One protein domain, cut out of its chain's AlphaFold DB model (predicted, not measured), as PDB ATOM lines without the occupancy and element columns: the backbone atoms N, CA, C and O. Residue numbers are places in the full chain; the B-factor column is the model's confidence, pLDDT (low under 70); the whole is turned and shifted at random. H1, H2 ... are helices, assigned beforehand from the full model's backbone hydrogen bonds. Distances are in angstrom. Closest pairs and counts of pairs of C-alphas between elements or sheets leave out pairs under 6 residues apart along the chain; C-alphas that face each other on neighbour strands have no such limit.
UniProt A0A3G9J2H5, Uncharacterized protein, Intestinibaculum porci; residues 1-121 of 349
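Overview. This is residues 1 to 121 of the 349 residues of an uncharacterized protein of Intestinibaculum porci (UniProt A0A3G9J2H5). Two long helices, H1 and H4, run side by side the same way and make a rod; H3 crosses residues 80 to 91 of H4, while H2 and H5 pack on each other toward the rod's other end. Residues 45 to 51 run back along the rod from H2 to H3, and residues 69 to 75 stick out. The printed part has 121 residues with five named helices, H1 to H5 in chain order, and no named strand: all helix. It is loose, with a radius of gyration of the C-alphas of 18.8 A and spans of 62 by 22 by 19 A.

Arrangement. Start at H1, residues 2 to 34, which with its residues 9 to 24 alone touches H4, residues 74 to 105, at a shallow tilt of 30 degrees, the same way; their closest C-alphas, of Leu 17 and Thr 94, are 6.1 A apart. H3, residues 52 to 66, touches H4 at a steep tilt of 56 degrees, opposite ways, closest at the C-alphas of Cys 59 and Cys 84, 5.4 A; H3 and H1 are near each other. Look next at H2, residues 37 to 44, which touches H5, residues 107 to 121, at a steep tilt of 66 degrees, closest at the C-alphas of Tyr 37 and Ala 113, 5.2 A. H5 is apart from H1 and H3. In H1, H3, H4 and H5 every O i to N i+4 pair is within hydrogen-bond range; in H2, 2 of 4 are.

Along the chain. Find C-alpha 2 at (205.621, 182.981, 167.823); from there H1 runs 48.0 A to C-alpha 34. H2 covers 12.0 A and H3 20.6 A. H4 runs 45.8 A from C-alpha 74 at (212.527, 184.827, 154.618), and H5 runs 21.4 A to C-alpha 121 at (154.697, 178.822, 144.930).

Size, cuts and confidence. The C-alphas farthest apart, of Thr 70 and Glu 119, are 62.7 A apart. The printed part has no cut and no long link. The pLDDT is under 70 at residues 1 to 2, 5 and 66 to 72.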
ATOM      1  N   MET A   1     208.139 185.981 169.887       60.81
ATOM      2  CA  MET A   1     207.653 186.218 168.511       60.81
ATOM      3  C   MET A   1     206.490 185.289 168.163       60.81
ATOM      4  O   MET A   1     205.382 185.783 168.037       60.81
ATOM      5  N   ILE A   2     206.686 183.960 168.137       64.12
ATOM      6  CA  ILE A   2     205.621 182.981 167.823       64.12
ATOM      7  C   ILE A   2     204.418 183.075 168.786       64.12
ATOM      8  O   ILE A   2     203.283 183.198 168.341       64.12
ATOM      9  N   ALA A   3     204.649 183.097 170.104       70.31
ATOM     10  CA  ALA A   3     203.565 183.209 171.092       70.31
ATOM     11  C   ALA A   3     202.755 184.515 170.951       70.31
ATOM     12  O   ALA A   3     201.534 184.507 171.059       70.31
ATOM     13  N   THR A   4     203.425 185.628 170.653       71.19
ATOM     14  CA  THR A   4     202.796 186.941 170.445       71.19
ATOM     15  C   THR A   4     201.928 186.958 169.181       71.19
ATOM     16  O   THR A   4     200.824 187.492 169.206       71.19
ATOM     17  N   LEU A   5     202.384 186.306 168.104       69.31
ATOM     18  CA  LEU A   5     201.622 186.148 166.862       69.31
ATOM     19  C   LEU A   5     200.323 185.356 167.087       69.31
ATOM     20  O   LEU A   5     199.268 185.759 166.605       69.31
ATOM     21  N   PHE A   6     200.379 184.271 167.867       75.25
ATOM     22  CA  PHE A   6     199.186 183.497 168.228       75.25
ATOM     23  C   PHE A   6     198.197 184.297 169.079       75.25
ATOM     24  O   PHE A   6     196.992 184.173 168.878       75.25
ATOM     25  N   VAL A   7     198.686 185.146 169.989       79.62
ATOM     26  CA  VAL A   7     197.826 186.035 170.786       79.62
ATOM     27  C   VAL A   7     197.121 187.058 169.893       79.62
ATOM     28  O   VAL A   7     195.905 187.203 169.996       79.62
ATOM     29  N   TYR A   8     197.829 187.717 168.971       75.75
ATOM     30  CA  TYR A   8     197.201 188.668 168.044       75.75
ATOM     31  C   TYR A   8     196.203 188.003 167.100       75.75
ATOM     32  O   TYR A   8     195.116 188.537 166.885       75.75
ATOM     33  N   LEU A   9     196.532 186.814 166.591       75.25
ATOM     34  CA  LEU A   9     195.615 186.020 165.783       75.25
ATOM     35  C   LEU A   9     194.355 185.647 166.581       75.25
ATOM     36  O   LEU A   9     193.247 185.804 166.078       75.25
ATOM     37  N   ALA A  10     194.496 185.218 167.838       80.75
ATOM     38  CA  ALA A  10     193.358 184.880 168.691       80.75
ATOM     39  C   ALA A  10     192.460 186.097 168.973       80.75
ATOM     40  O   ALA A  10     191.243 185.999 168.824       80.75
ATOM     41  N   ILE A  11     193.041 187.253 169.320       82.56
ATOM     42  CA  ILE A  11     192.295 188.506 169.533       82.56
ATOM     43  C   ILE A  11     191.551 188.899 168.251       82.56
ATOM     44  O   ILE A  11     190.362 189.210 168.307       82.56
ATOM     45  N   PHE A  12     192.220 188.842 167.098       78.81
ATOM     46  CA  PHE A  12     191.617 189.153 165.803       78.81
ATOM     47  C   PHE A  12     190.413 188.251 165.498       78.81
ATOM     48  O   PHE A  12     189.344 188.752 165.156       78.81
ATOM     49  N   ILE A  13     190.546 186.937 165.697       81.69
ATOM     50  CA  ILE A  13     189.466 185.966 165.470       81.69
ATOM     51  C   ILE A  13     188.284 186.216 166.413       81.69
ATOM     52  O   ILE A  13     187.134 186.218 165.971       81.69
ATOM     53  N   VAL A  14     188.547 186.458 167.701       85.62
ATOM     54  CA  VAL A  14     187.492 186.758 168.681       85.62
ATOM     55  C   VAL A  14     186.764 188.044 168.303       85.62
ATOM     56  O   VAL A  14     185.535 188.075 168.306       85.62
ATOM     57  N   MET A  15     187.498 189.089 167.925       84.75
ATOM     58  CA  MET A  15     186.918 190.362 167.507       84.75
ATOM     59  C   MET A  15     186.044 190.197 166.254       84.75
ATOM     60  O   MET A  15     184.915 190.691 166.229       84.75
ATOM     61  N   LEU A  16     186.519 189.457 165.245       82.50
ATOM     62  CA  LEU A  16     185.736 189.131 164.051       82.50
ATOM     63  C   LEU A  16     184.445 188.396 164.402       82.50
ATOM     64  O   LEU A  16     183.383 188.781 163.920       82.50
ATOM     65  N   LEU A  17     184.525 187.377 165.261       86.50
ATOM     66  CA  LEU A  17     183.362 186.609 165.690       86.50
ATOM     67  C   LEU A  17     182.341 187.498 166.415       86.50
ATOM     68  O   LEU A  17     181.152 187.435 166.112       86.50
ATOM     69  N   VAL A  18     182.793 188.358 167.334       90.12
ATOM     70  CA  VAL A  18     181.920 189.291 168.066       90.12
ATOM     71  C   VAL A  18     181.207 190.236 167.103       90.12
ATOM     72  O   VAL A  18     179.984 190.352 167.163       90.12
ATOM     73  N   PHE A  19     181.931 190.868 166.173       89.12
ATOM     74  CA  PHE A  19     181.307 191.737 165.174       89.12
ATOM     75  C   PHE A  19     180.328 190.973 164.284       89.12
ATOM     76  O   PHE A  19     179.217 191.447 164.062       89.12
ATOM     77  N   GLN A  20     180.696 189.781 163.813       90.25
ATOM     78  CA  GLN A  20     179.824 188.928 163.004       90.25
ATOM     79  C   GLN A  20     178.516 188.586 163.734       90.25
ATOM     80  O   GLN A  20     177.443 188.683 163.138       90.25
ATOM     81  N   ILE A  21     178.582 188.269 165.030       92.56
ATOM     82  CA  ILE A  21     177.399 188.017 165.866       92.56
ATOM     83  C   ILE A  21     176.553 189.286 166.024       92.56
ATOM     84  O   ILE A  21     175.334 189.226 165.859       92.56
ATOM     85  N   ILE A  22     177.171 190.439 166.300       92.94
ATOM     86  CA  ILE A  22     176.457 191.721 166.419       92.94
ATOM     87  C   ILE A  22     175.729 192.046 165.110       92.94
ATOM     88  O   ILE A  22     174.528 192.312 165.124       92.94
ATOM     89  N   PHE A  23     176.423 191.981 163.971       91.75
ATOM     90  CA  PHE A  23     175.825 192.233 162.658       91.75
ATOM     91  C   PHE A  23     174.704 191.245 162.337       91.75
ATOM     92  O   PHE A  23     173.680 191.647 161.774       91.75
ATOM     93  N   PHE A  24     174.864 189.977 162.716       94.00
ATOM     94  CA  PHE A  24     173.818 188.974 162.571       94.00
ATOM     95  C   PHE A  24     172.577 189.330 163.397       94.00
ATOM     96  O   PHE A  24     171.479 189.340 162.850       94.00
ATOM     97  N   GLU A  25     172.719 189.674 164.682       94.25
ATOM     98  CA  GLU A  25     171.575 190.032 165.534       94.25
ATOM     99  C   GLU A  25     170.897 191.334 165.089       94.25
ATOM    100  O   GLU A  25     169.667 191.424 165.108       94.25
ATOM    101  N   VAL A  26     171.664 192.319 164.612       92.44
ATOM    102  CA  VAL A  26     171.115 193.542 164.007       92.44
ATOM    103  C   VAL A  26     170.307 193.204 162.750       92.44
ATOM    104  O   VAL A  26     169.163 193.643 162.615       92.44
ATOM    105  N   SER A  27     170.864 192.382 161.856       91.44
ATOM    106  CA  SER A  27     170.199 191.958 160.616       91.44
ATOM    107  C   SER A  27     168.943 191.134 160.900       91.44
ATOM    108  O   SER A  27     167.889 191.393 160.324       91.44
ATOM    109  N   ARG A  28     169.020 190.210 161.860       93.44
ATOM    110  CA  ARG A  28     167.895 189.410 162.348       93.44
ATOM    111  C   ARG A  28     166.794 190.288 162.933       93.44
ATOM    112  O   ARG A  28     165.625 190.099 162.610       93.44
ATOM    113  N   SER A  29     167.145 191.243 163.796       91.81
ATOM    114  CA  SER A  29     166.180 192.180 164.382       91.81
ATOM    115  C   SER A  29     165.472 192.989 163.297       91.81
ATOM    116  O   SER A  29     164.251 193.139 163.344       91.81
ATOM    117  N   ARG A  30     166.211 193.453 162.282       88.56
ATOM    118  CA  ARG A  30     165.635 194.147 161.127       88.56
ATOM    119  C   ARG A  30     164.685 193.240 160.345       88.56
ATOM    120  O   ARG A  30     163.550 193.645 160.121       88.56
ATOM    121  N   ALA A  31     165.107 192.023 159.995       90.19
ATOM    122  CA  ALA A  31     164.284 191.061 159.263       90.19
ATOM    123  C   ALA A  31     162.974 190.735 160.002       90.19
ATOM    124  O   ALA A  31     161.917 190.697 159.378       90.19
ATOM    125  N   LEU A  32     163.018 190.593 161.335       90.75
ATOM    126  CA  LEU A  32     161.818 190.419 162.165       90.75
ATOM    127  C   LEU A  32     160.895 191.642 162.128       90.75
ATOM    128  O   LEU A  32     159.687 191.475 162.002       90.75
ATOM    129  N   LYS A  33     161.446 192.858 162.235       88.75
ATOM    130  CA  LYS A  33     160.656 194.103 162.238       88.75
ATOM    131  C   LYS A  33     159.869 194.291 160.944       88.75
ATOM    132  O   LYS A  33     158.716 194.702 161.001       88.75
ATOM    133  N   VAL A  34     160.483 193.990 159.799       87.00
ATOM    134  CA  VAL A  34     159.825 194.128 158.490       87.00
ATOM    135  C   VAL A  34     159.068 192.867 158.065       87.00
ATOM    136  O   VAL A  34     158.308 192.923 157.110       87.00
ATOM    137  N   GLY A  35     159.233 191.736 158.759       88.81
ATOM    138  CA  GLY A  35     158.615 190.459 158.386       88.81
ATOM    139  C   GLY A  35     159.210 189.833 157.119       88.81
ATOM    140  O   GLY A  35     158.486 189.214 156.349       88.81
ATOM    141  N   ASN A  36     160.511 190.012 156.875       91.19
ATOM    142  CA  ASN A  36     161.200 189.449 155.712       91.19
ATOM    143  C   ASN A  36     161.578 187.981 155.988       91.19
ATOM    144  O   ASN A  36     162.654 187.697 156.519       91.19
ATOM    145  N   TYR A  37     160.670 187.059 155.651       90.88
ATOM    146  CA  TYR A  37     160.866 185.617 155.842       90.88
ATOM    147  C   TYR A  37     161.894 185.005 154.879       90.88
ATOM    148  O   TYR A  37     162.618 184.087 155.264       90.88
ATOM    149  N   GLU A  38     162.064 185.599 153.697       89.31
ATOM    150  CA  GLU A  38     163.087 185.214 152.718       89.31
ATOM    151  C   GLU A  38     164.512 185.357 153.288       89.31
ATOM    152  O   GLU A  38     165.383 184.517 153.059       89.31
ATOM    153  N   TRP A  39     164.773 186.383 154.109       92.50
ATOM    154  CA  TRP A  39     166.060 186.518 154.806       92.50
ATOM    155  C   TRP A  39     166.363 185.306 155.698       92.50
ATOM    156  O   TRP A  39     167.508 184.857 155.756       92.50
ATOM    157  N   PHE A  40     165.347 184.747 156.365       92.56
ATOM    158  CA  PHE A  40     165.521 183.545 157.179       92.56
ATOM    159  C   PHE A  40     165.732 182.313 156.304       92.56
ATOM    160  O   PHE A  40     166.673 181.575 156.578       92.56
ATOM    161  N   ALA A  41     164.951 182.125 155.234       89.44
ATOM    162  CA  ALA A  41     165.115 181.004 154.299       89.44
ATOM    163  C   ALA A  41     166.566 180.878 153.788       89.44
ATOM    164  O   ALA A  41     167.129 179.783 153.701       89.44
ATOM    165  N   ASN A  42     167.236 182.014 153.567       88.69
ATOM    166  CA  ASN A  42     168.641 182.054 153.161       88.69
ATOM    167  C   ASN A  42     169.625 181.422 154.172       88.69
ATOM    168  O   ASN A  42     170.700 180.986 153.762       88.69
ATOM    169  N   LEU A  43     169.279 181.297 155.459       90.25
ATOM    170  CA  LEU A  43     170.128 180.638 156.466       90.25
ATOM    171  C   LEU A  43     170.208 179.111 156.280       90.25
ATOM    172  O   LEU A  43     171.168 178.488 156.750       90.25
ATOM    173  N   ASN A  44     169.231 178.504 155.596       88.12
ATOM    174  CA  ASN A  44     169.199 177.067 155.301       88.12
ATOM    175  C   ASN A  44     169.987 176.679 154.039       88.12
ATOM    176  O   ASN A  44     170.220 175.491 153.814       88.12
ATOM    177  N   LYS A  45     170.445 177.649 153.235       87.56
ATOM    178  CA  LYS A  45     171.278 177.375 152.054       87.56
ATOM    179  C   LYS A  45     172.602 176.701 152.452       87.56
ATOM    180  O   LYS A  45     173.112 176.958 153.542       87.56
ATOM    181  N   PRO A  46     173.186 175.839 151.601       88.19
ATOM    182  CA  PRO A  46     174.471 175.213 151.902       88.19
ATOM    183  C   PRO A  46     175.554 176.274 152.134       88.19
ATOM    184  O   PRO A  46     175.596 177.289 151.439       88.19
ATOM    185  N   PHE A  47     176.423 176.035 153.121       88.88
ATOM    186  CA  PHE A  47     177.532 176.939 153.428       88.88
ATOM    187  C   PHE A  47     178.453 177.072 152.211       88.88
ATOM    188  O   PHE A  47     178.932 176.069 151.682       88.88
ATOM    189  N   ASN A  48     178.727 178.308 151.799       87.38
ATOM    190  CA  ASN A  48     179.667 178.612 150.731       87.38
ATOM    191  C   ASN A  48     180.550 179.793 151.145       87.38
ATOM    192  O   ASN A  48     180.042 180.870 151.462       87.38
ATOM    193  N   TYR A  49     181.867 179.594 151.139       87.56
ATOM    194  CA  TYR A  49     182.830 180.607 151.550       87.56
ATOM    195  C   TYR A  49     183.369 181.375 150.338       87.56
ATOM    196  O   TYR A  49     184.085 180.824 149.507       87.56
ATOM    197  N   THR A  50     183.057 182.669 150.258       86.75
ATOM    198  CA  THR A  50     183.403 183.528 149.108       86.75
ATOM    199  C   THR A  50     184.389 184.652 149.447       86.75
ATOM    200  O   THR A  50     184.824 185.385 148.563       86.75
ATOM    201  N   ARG A  51     184.785 184.799 150.722       86.56
ATOM    202  CA  ARG A  51     185.548 185.959 151.231       86.56
ATOM    203  C   ARG A  51     187.070 185.784 151.236       86.56
ATOM    204  O   ARG A  51     187.771 186.617 151.806       86.56
ATOM    205  N   THR A  52     187.596 184.758 150.564       88.31
ATOM    206  CA  THR A  52     189.034 184.430 150.540       88.31
ATOM    207  C   THR A  52     189.912 185.634 150.194       88.31
ATOM    208  O   THR A  52     190.808 185.970 150.962       88.31
ATOM    209  N   GLY A  53     189.637 186.325 149.081       86.38
ATOM    210  CA  GLY A  53     190.466 187.450 148.621       86.38
ATOM    211  C   GLY A  53     190.451 188.646 149.579       86.38
ATOM    212  O   GLY A  53     191.506 189.152 149.959       86.38
ATOM    213  N   THR A  54     189.263 189.058 150.031       88.62
ATOM    214  CA  THR A  54     189.110 190.155 150.997       88.62
ATOM    215  C   THR A  54     189.793 189.830 152.322       88.62
ATOM    216  O   THR A  54     190.431 190.701 152.909       88.62
ATOM    217  N   MET A  55     189.694 188.582 152.789       88.62
ATOM    218  CA  MET A  55     190.298 188.198 154.059       88.62
ATOM    219  C   MET A  55     191.826 188.121 153.979       88.62
ATOM    220  O   MET A  55     192.491 188.591 154.898       88.62
ATOM    221  N   ILE A  56     192.396 187.634 152.869       89.69
ATOM    222  CA  ILE A  56     193.850 187.695 152.632       89.69
ATOM    223  C   ILE A  56     194.340 189.146 152.689       89.69
ATOM    224  O   ILE A  56     195.330 189.430 153.358       89.69
ATOM    225  N   PHE A  57     193.627 190.072 152.041       89.81
ATOM    226  CA  PHE A  57     193.976 191.492 152.056       89.81
ATOM    227  C   PHE A  57     193.924 192.097 153.470       89.81
ATOM    228  O   PHE A  57     194.874 192.754 153.890       89.81
ATOM    229  N   ILE A  58     192.856 191.836 154.235       86.94
ATOM    230  CA  ILE A  58     192.736 192.311 155.624       86.94
ATOM    231  C   ILE A  58     193.858 191.732 156.491       86.94
ATOM    232  O   ILE A  58     194.509 192.478 157.217       86.94
ATOM    233  N   CYS A  59     194.126 190.426 156.389       86.75
ATOM    234  CA  CYS A  59     195.191 189.775 157.153       86.75
ATOM    235  C   CYS A  59     196.567 190.360 156.816       86.75
ATOM    236  O   CYS A  59     197.360 190.604 157.723       86.75
ATOM    237  N   PHE A  60     196.831 190.643 155.539       87.75
ATOM    238  CA  PHE A  60     198.060 191.299 155.100       87.75
ATOM    239  C   PHE A  60     198.225 192.681 155.745       87.75
ATOM    240  O   PHE A  60     199.266 192.961 156.334       87.75
ATOM    241  N   ILE A  61     197.183 193.516 155.715       85.94
ATOM    242  CA  ILE A  61     197.193 194.842 156.348       85.94
ATOM    243  C   ILE A  61     197.387 194.731 157.868       85.94
ATOM    244  O   ILE A  61     198.251 195.405 158.425       85.94
ATOM    245  N   CYS A  62     196.646 193.851 158.546       82.19
ATOM    246  CA  CYS A  62     196.800 193.624 159.985       82.19
ATOM    247  C   CYS A  62     198.224 193.181 160.351       82.19
ATOM    248  O   CYS A  62     198.767 193.635 161.356       82.19
ATOM    249  N   TYR A  63     198.839 192.328 159.530       82.69
ATOM    250  CA  TYR A  63     200.205 191.865 159.743       82.69
ATOM    251  C   TYR A  63     201.244 192.971 159.499       82.69
ATOM    252  O   TYR A  63     202.207 193.065 160.254       82.69
ATOM    253  N   LEU A  64     201.035 193.847 158.508       82.69
ATOM    254  CA  LEU A  64     201.908 195.004 158.267       82.69
ATOM    255  C   LEU A  64     201.920 195.990 159.440       82.69
ATOM    256  O   LEU A  64     202.983 196.486 159.799       82.69
ATOM    257  N   PHE A  65     200.759 196.273 160.034       78.50
ATOM    258  CA  PHE A  65     200.648 197.231 161.142       78.50
ATOM    259  C   PHE A  65     200.936 196.620 162.522       78.50
ATOM    260  O   PHE A  65     201.272 197.353 163.449       78.50
ATOM    261  N   GLY A  66     200.784 195.301 162.682       69.56
ATOM    262  CA  GLY A  66     200.982 194.593 163.955       69.56
ATOM    263  C   GLY A  66     202.279 193.781 164.067       69.56
ATOM    264  O   GLY A  66     202.585 193.277 165.148       69.56
ATOM    265  N   GLY A  67     203.025 193.606 162.972       64.31
ATOM    266  CA  GLY A  67     204.269 192.835 162.939       64.31
ATOM    267  C   GLY A  67     205.443 193.600 163.553       64.31
ATOM    268  O   GLY A  67     205.684 194.751 163.212       64.31
ATOM    269  N   SER A  68     206.193 192.959 164.455       59.59
ATOM    270  CA  SER A  68     207.405 193.541 165.046       59.59
ATOM    271  C   SER A  68     208.567 193.596 164.047       59.59
ATOM    272  O   SER A  68     208.746 192.670 163.254       59.59
ATOM    273  N   ASP A  69     209.366 194.658 164.153       60.19
ATOM    274  CA  ASP A  69     210.473 195.063 163.281       60.19
ATOM    275  C   ASP A  69     211.462 193.947 162.904       60.19
ATOM    276  O   ASP A  69     212.385 193.639 163.649       60.19
ATOM    277  N   THR A  70     211.284 193.390 161.705       57.94
ATOM    278  CA  THR A  70     212.332 193.148 160.696       57.94
ATOM    279  C   THR A  70     211.621 192.833 159.382       57.94
ATOM    280  O   THR A  70     211.414 191.669 159.026       57.94
ATOM    281  N   SER A  71     211.178 193.869 158.670       63.22
ATOM    282  CA  SER A  71     210.689 193.712 157.301       63.22
ATOM    283  C   SER A  71     211.819 193.146 156.435       63.22
ATOM    284  O   SER A  71     212.924 193.694 156.460       63.22
ATOM    285  N   SER A  72     211.524 192.094 155.664       62.78
ATOM    286  CA  SER A  72     212.358 191.541 154.574       62.78
ATOM    287  C   SER A  72     213.236 190.310 154.869       62.78
ATOM    288  O   SER A  72     214.093 189.982 154.050       62.78
ATOM    289  N   THR A  73     213.014 189.564 155.959       77.56
ATOM    290  CA  THR A  73     213.608 188.215 156.117       77.56
ATOM    291  C   THR A  73     212.707 187.123 155.526       77.56
ATOM    292  O   THR A  73     211.485 187.266 155.475       77.56
ATOM    293  N   LEU A  74     213.291 185.995 155.093       80.44
ATOM    294  CA  LEU A  74     212.527 184.827 154.618       80.44
ATOM    295  C   LEU A  74     211.523 184.335 155.678       80.44
ATOM    296  O   LEU A  74     210.402 183.957 155.350       80.44
ATOM    297  N   GLU A  75     211.906 184.406 156.953       80.94
ATOM    298  CA  GLU A  75     211.038 184.080 158.085       80.94
ATOM    299  C   GLU A  75     209.802 184.979 158.138       80.94
ATOM    300  O   GLU A  75     208.690 184.480 158.294       80.94
ATOM    301  N   TRP A  76     209.965 186.291 157.936       82.69
ATOM    302  CA  TRP A  76     208.851 187.241 157.917       82.69
ATOM    303  C   TRP A  76     207.816 186.893 156.840       82.69
ATOM    304  O   TRP A  76     206.614 186.932 157.107       82.69
ATOM    305  N   VAL A  77     208.275 186.500 155.644       83.25
ATOM    306  CA  VAL A  77     207.398 186.094 154.530       83.25
ATOM    307  C   VAL A  77     206.655 184.799 154.859       83.25
ATOM    308  O   VAL A  77     205.453 184.701 154.617       83.25
ATOM    309  N   ILE A  78     207.340 183.817 155.451       84.50
ATOM    310  CA  ILE A  78     206.720 182.555 155.876       84.50
ATOM    311  C   ILE A  78     205.646 182.816 156.944       84.50
ATOM    312  O   ILE A  78     204.532 182.303 156.827       84.50
ATOM    313  N   TYR A  79     205.934 183.652 157.946       84.38
ATOM    314  CA  TYR A  79     204.964 184.009 158.985       84.38
ATOM    315  C   TYR A  79     203.755 184.765 158.432       84.38
ATOM    316  O   TYR A  79     202.635 184.488 158.859       84.38
ATOM    317  N   LEU A  80     203.947 185.654 157.453       85.12
ATOM    318  CA  LEU A  80     202.846 186.329 156.768       85.12
ATOM    319  C   LEU A  80     201.932 185.329 156.043       85.12
ATOM    320  O   LEU A  80     200.711 185.398 156.183       85.12
ATOM    321  N   ILE A  81     202.505 184.383 155.290       88.12
ATOM    322  CA  ILE A  81     201.726 183.361 154.572       88.12
ATOM    323  C   ILE A  81     200.916 182.516 155.562       88.12
ATOM    324  O   ILE A  81     199.722 182.299 155.348       88.12
ATOM    325  N   ILE A  82     201.539 182.084 156.663       86.75
ATOM    326  CA  ILE A  82     200.866 181.321 157.723       86.75
ATOM    327  C   ILE A  82     199.749 182.156 158.360       86.75
ATOM    328  O   ILE A  82     198.640 181.654 158.521       86.75
ATOM    329  N   PHE A  83     200.000 183.428 158.675       85.69
ATOM    330  CA  PHE A  83     199.003 184.321 159.265       85.69
ATOM    331  C   PHE A  83     197.784 184.495 158.351       85.69
ATOM    332  O   PHE A  83     196.651 184.333 158.804       85.69
ATOM    333  N   CYS A  84     198.001 184.735 157.055       88.31
ATOM    334  CA  CYS A  84     196.926 184.827 156.069       88.31
ATOM    335  C   CYS A  84     196.148 183.510 155.939       88.31
ATOM    336  O   CYS A  84     194.917 183.527 155.940       88.31
ATOM    337  N   ALA A  85     196.836 182.365 155.866       89.56
ATOM    338  CA  ALA A  85     196.187 181.057 155.785       89.56
ATOM    339  C   ALA A  85     195.330 180.775 157.031       89.56
ATOM    340  O   ALA A  85     194.160 180.407 156.912       89.56
ATOM    341  N   CYS A  86     195.877 181.011 158.226       87.19
ATOM    342  CA  CYS A  86     195.153 180.857 159.483       87.19
ATOM    343  C   CYS A  86     193.969 181.824 159.594       87.19
ATOM    344  O   CYS A  86     192.906 181.411 160.046       87.19
ATOM    345  N   GLY A  87     194.119 183.079 159.163       87.50
ATOM    346  CA  GLY A  87     193.043 184.070 159.175       87.50
ATOM    347  C   GLY A  87     191.878 183.696 158.256       87.50
ATOM    348  O   GLY A  87     190.722 183.785 158.664       87.50
ATOM    349  N   VAL A  88     192.169 183.195 157.050       91.00
ATOM    350  CA  VAL A  88     191.149 182.690 156.114       91.00
ATOM    351  C   VAL A  88     190.422 181.471 156.684       91.00
ATOM    352  O   VAL A  88     189.194 181.424 156.645       91.00
ATOM    353  N   ILE A  89     191.157 180.496 157.229       89.62
ATOM    354  CA  ILE A  89     190.557 179.302 157.845       89.62
ATOM    355  C   ILE A  89     189.686 179.707 159.033       89.62
ATOM    356  O   ILE A  89     188.562 179.227 159.161       89.62
ATOM    357  N   ALA A  90     190.180 180.605 159.885       87.06
ATOM    358  CA  ALA A  90     189.435 181.066 161.039       87.06
ATOM    359  C   ALA A  90     188.140 181.776 160.629       87.06
ATOM    360  O   ALA A  90     187.101 181.447 161.185       87.06
ATOM    361  N   ASP A  91     188.162 182.661 159.628       89.44
ATOM    362  CA  ASP A  91     186.944 183.317 159.130       89.44
ATOM    363  C   ASP A  91     185.949 182.325 158.524       89.44
ATOM    364  O   ASP A  91     184.744 182.435 158.746       89.44
ATOM    365  N   ALA A  92     186.430 181.324 157.785       90.81
ATOM    366  CA  ALA A  92     185.566 180.274 157.257       90.81
ATOM    367  C   ALA A  92     184.889 179.489 158.395       90.81
ATOM    368  O   ALA A  92     183.683 179.241 158.347       90.81
ATOM    369  N   VAL A  93     185.640 179.154 159.451       89.62
ATOM    370  CA  VAL A  93     185.103 178.488 160.645       89.62
ATOM    371  C   VAL A  93     184.120 179.396 161.385       89.62
ATOM    372  O   VAL A  93     183.033 178.935 161.730       89.62
ATOM    373  N   THR A  94     184.434 180.677 161.609       89.44
ATOM    374  CA  THR A  94     183.518 181.594 162.309       89.44
ATOM    375  C   THR A  94     182.236 181.817 161.517       89.44
ATOM    376  O   THR A  94     181.165 181.786 162.116       89.44
ATOM    377  N   GLN A  95     182.296 181.947 160.188       90.19
ATOM    378  CA  GLN A  95     181.099 182.061 159.350       90.19
ATOM    379  C   GLN A  95     180.255 180.781 159.369       90.19
ATOM    380  O   GLN A  95     179.029 180.861 159.458       90.19
ATOM    381  N   PHE A  96     180.883 179.604 159.338       90.88
ATOM    382  CA  PHE A  96     180.167 178.336 159.473       90.88
ATOM    383  C   PHE A  96     179.469 178.225 160.837       90.88
ATOM    384  O   PHE A  96     178.286 177.882 160.913       90.88
ATOM    385  N   LEU A  97     180.175 178.567 161.921       90.56
ATOM    386  CA  LEU A  97     179.608 178.602 163.271       90.56
ATOM    387  C   LEU A  97     178.473 179.624 163.378       90.56
ATOM    388  O   LEU A  97     177.447 179.319 163.983       90.56
ATOM    389  N   LEU A  98     178.611 180.797 162.757       91.19
ATOM    390  CA  LEU A  98     177.571 181.822 162.704       91.19
ATOM    391  C   LEU A  98     176.332 181.323 161.955       91.19
ATOM    392  O   LEU A  98     175.214 181.546 162.412       91.19
ATOM    393  N   GLN A  99     176.510 180.606 160.842       91.81
ATOM    394  CA  GLN A  99     175.392 180.006 160.121       91.81
ATOM    395  C   GLN A  99     174.677 178.960 160.985       91.81
ATOM    396  O   GLN A  99     173.449 178.966 161.066       91.81
ATOM    397  N   LYS A 100     175.422 178.093 161.683       92.75
ATOM    398  CA  LYS A 100     174.841 177.106 162.609       92.75
ATOM    399  C   LYS A 100     174.126 177.767 163.779       92.75
ATOM    400  O   LYS A 100     173.008 177.372 164.112       92.75
ATOM    401  N   TYR A 101     174.730 178.800 164.357       93.25
ATOM    402  CA  TYR A 101     174.096 179.642 165.361       93.25
ATOM    403  C   TYR A 101     172.785 180.224 164.828       93.25
ATOM    404  O   TYR A 101     171.757 180.082 165.483       93.25
ATOM    405  N   GLY A 102     172.784 180.789 163.618       93.44
ATOM    406  CA  GLY A 102     171.593 181.338 162.979       93.44
ATOM    407  C   GLY A 102     170.491 180.302 162.755       93.44
ATOM    408  O   GLY A 102     169.340 180.567 163.095       93.44
ATOM    409  N   GLN A 103     170.837 179.101 162.275       93.62
ATOM    410  CA  GLN A 103     169.898 177.984 162.092       93.62
ATOM    411  C   GLN A 103     169.218 177.584 163.408       93.62
ATOM    412  O   GLN A 103     168.000 177.416 163.466       93.62
ATOM    413  N   ILE A 104     169.989 177.490 164.494       93.62
ATOM    414  CA  ILE A 104     169.460 177.171 165.826       93.62
ATOM    415  C   ILE A 104     168.611 178.335 166.355       93.62
ATOM    416  O   ILE A 104     167.482 178.146 166.814       93.62
ATOM    417  N   ARG A 105     169.142 179.557 166.275       94.50
ATOM    418  CA  ARG A 105     168.550 180.773 166.839       94.50
ATOM    419  C   ARG A 105     167.226 181.150 166.181       94.50
ATOM    420  O   ARG A 105     166.354 181.694 166.870       94.50
ATOM    421  N   CYS A 106     167.100 180.880 164.884       95.38
ATOM    422  CA  CYS A 106     165.967 181.236 164.032       95.38
ATOM    423  C   CYS A 106     165.116 180.025 163.621       95.38
ATOM    424  O   CYS A 106     164.330 180.139 162.686       95.38
ATOM    425  N   LYS A 107     165.230 178.879 164.310       94.06
ATOM    426  CA  LYS A 107     164.533 177.633 163.941       94.06
ATOM    427  C   LYS A 107     163.038 177.823 163.649       94.06
ATOM    428  O   LYS A 107     162.552 177.367 162.624       94.06
ATOM    429  N   LYS A 108     162.319 178.545 164.516       92.81
ATOM    430  CA  LYS A 108     160.885 178.824 164.317       92.81
ATOM    431  C   LYS A 108     160.627 179.655 163.058       92.81
ATOM    432  O   LYS A 108     159.689 179.379 162.328       92.81
ATOM    433  N   GLN A 109     161.454 180.671 162.811       94.31
ATOM    434  CA  GLN A 109     161.335 181.525 161.629       94.31
ATOM    435  C   GLN A 109     161.629 180.755 160.341       94.31
ATOM    436  O   GLN A 109     160.984 181.028 159.338       94.31
ATOM    437  N   LEU A 110     162.552 179.790 160.382       93.25
ATOM    438  CA  LEU A 110     162.838 178.898 159.256       93.25
ATOM    439  C   LEU A 110     161.635 178.013 158.932       93.25
ATOM    440  O   LEU A 110     161.195 177.993 157.793       93.25
ATOM    441  N   GLU A 111     161.041 177.374 159.941       93.00
ATOM    442  CA  GLU A 111     159.832 176.561 159.752       93.00
ATOM    443  C   GLU A 111     158.660 177.382 159.188       93.00
ATOM    444  O   GLU A 111     157.858 176.872 158.407       93.00
ATOM    445  N   THR A 112     158.531 178.653 159.583       92.94
ATOM    446  CA  THR A 112     157.546 179.570 158.995       92.94
ATOM    447  C   THR A 112     157.910 179.940 157.558       92.94
ATOM    448  O   THR A 112     157.029 179.909 156.705       92.94
ATOM    449  N   ALA A 113     159.176 180.258 157.281       93.81
ATOM    450  CA  ALA A 113     159.640 180.616 155.944       93.81
ATOM    451  C   ALA A 113     159.418 179.470 154.946       93.81
ATOM    452  O   ALA A 113     158.799 179.695 153.916       93.81
ATOM    453  N   ASP A 114     159.782 178.234 155.300       92.81
ATOM    454  CA  ASP A 114     159.576 177.058 154.442       92.81
ATOM    455  C   ASP A 114     158.085 176.854 154.098       92.81
ATOM    456  O   ASP A 114     157.730 176.507 152.973       92.81
ATOM    457  N   LYS A 115     157.180 177.101 155.058       94.25
ATOM    458  CA  LYS A 115     155.727 177.028 154.819       94.25
ATOM    459  C   LYS A 115     155.239 178.139 153.893       94.25
ATOM    460  O   LYS A 115     154.433 177.868 153.008       94.25
ATOM    461  N   LEU A 116     155.694 179.371 154.124       94.44
ATOM    462  CA  LEU A 116     155.329 180.527 153.303       94.44
ATOM    463  C   LEU A 116     155.863 180.391 151.877       94.44
ATOM    464  O   LEU A 116     155.184 180.809 150.949       94.44
ATOM    465  N   ASP A 117     157.026 179.771 151.700       92.25
ATOM    466  CA  ASP A 117     157.629 179.501 150.398       92.25
ATOM    467  C   ASP A 117     156.769 178.550 149.562       92.25
ATOM    468  O   ASP A 117     156.418 178.874 148.430       92.25
ATOM    469  N   VAL A 118     156.361 177.417 150.144       93.12
ATOM    470  CA  VAL A 118     155.459 176.457 149.483       93.12
ATOM    471  C   VAL A 118     154.110 177.101 149.152       93.12
ATOM    472  O   VAL A 118     153.528 176.855 148.097       93.12
ATOM    473  N   GLU A 119     153.588 177.924 150.060       93.88
ATOM    474  CA  GLU A 119     152.322 178.628 149.859       93.88
ATOM    475  C   GLU A 119     152.427 179.694 148.760       93.88
ATOM    476  O   GLU A 119     151.533 179.794 147.922       93.88
ATOM    477  N   PHE A 120     153.533 180.435 148.718       94.88
ATOM    478  CA  PHE A 120     153.833 181.392 147.659       94.88
ATOM    479  C   PHE A 120     153.893 180.708 146.290       94.88
ATOM    480  O   PHE A 120     153.228 181.166 145.362       94.88
ATOM    481  N   ASP A 121     154.608 179.585 146.179       93.75
ATOM    482  CA  ASP A 121     154.697 178.822 144.930       93.75
ATOM    483  C   ASP A 121     153.329 178.308 144.464       93.75
ATOM    484  O   ASP A 121     153.045 178.294 143.272       93.75
TER     485      ASP A 121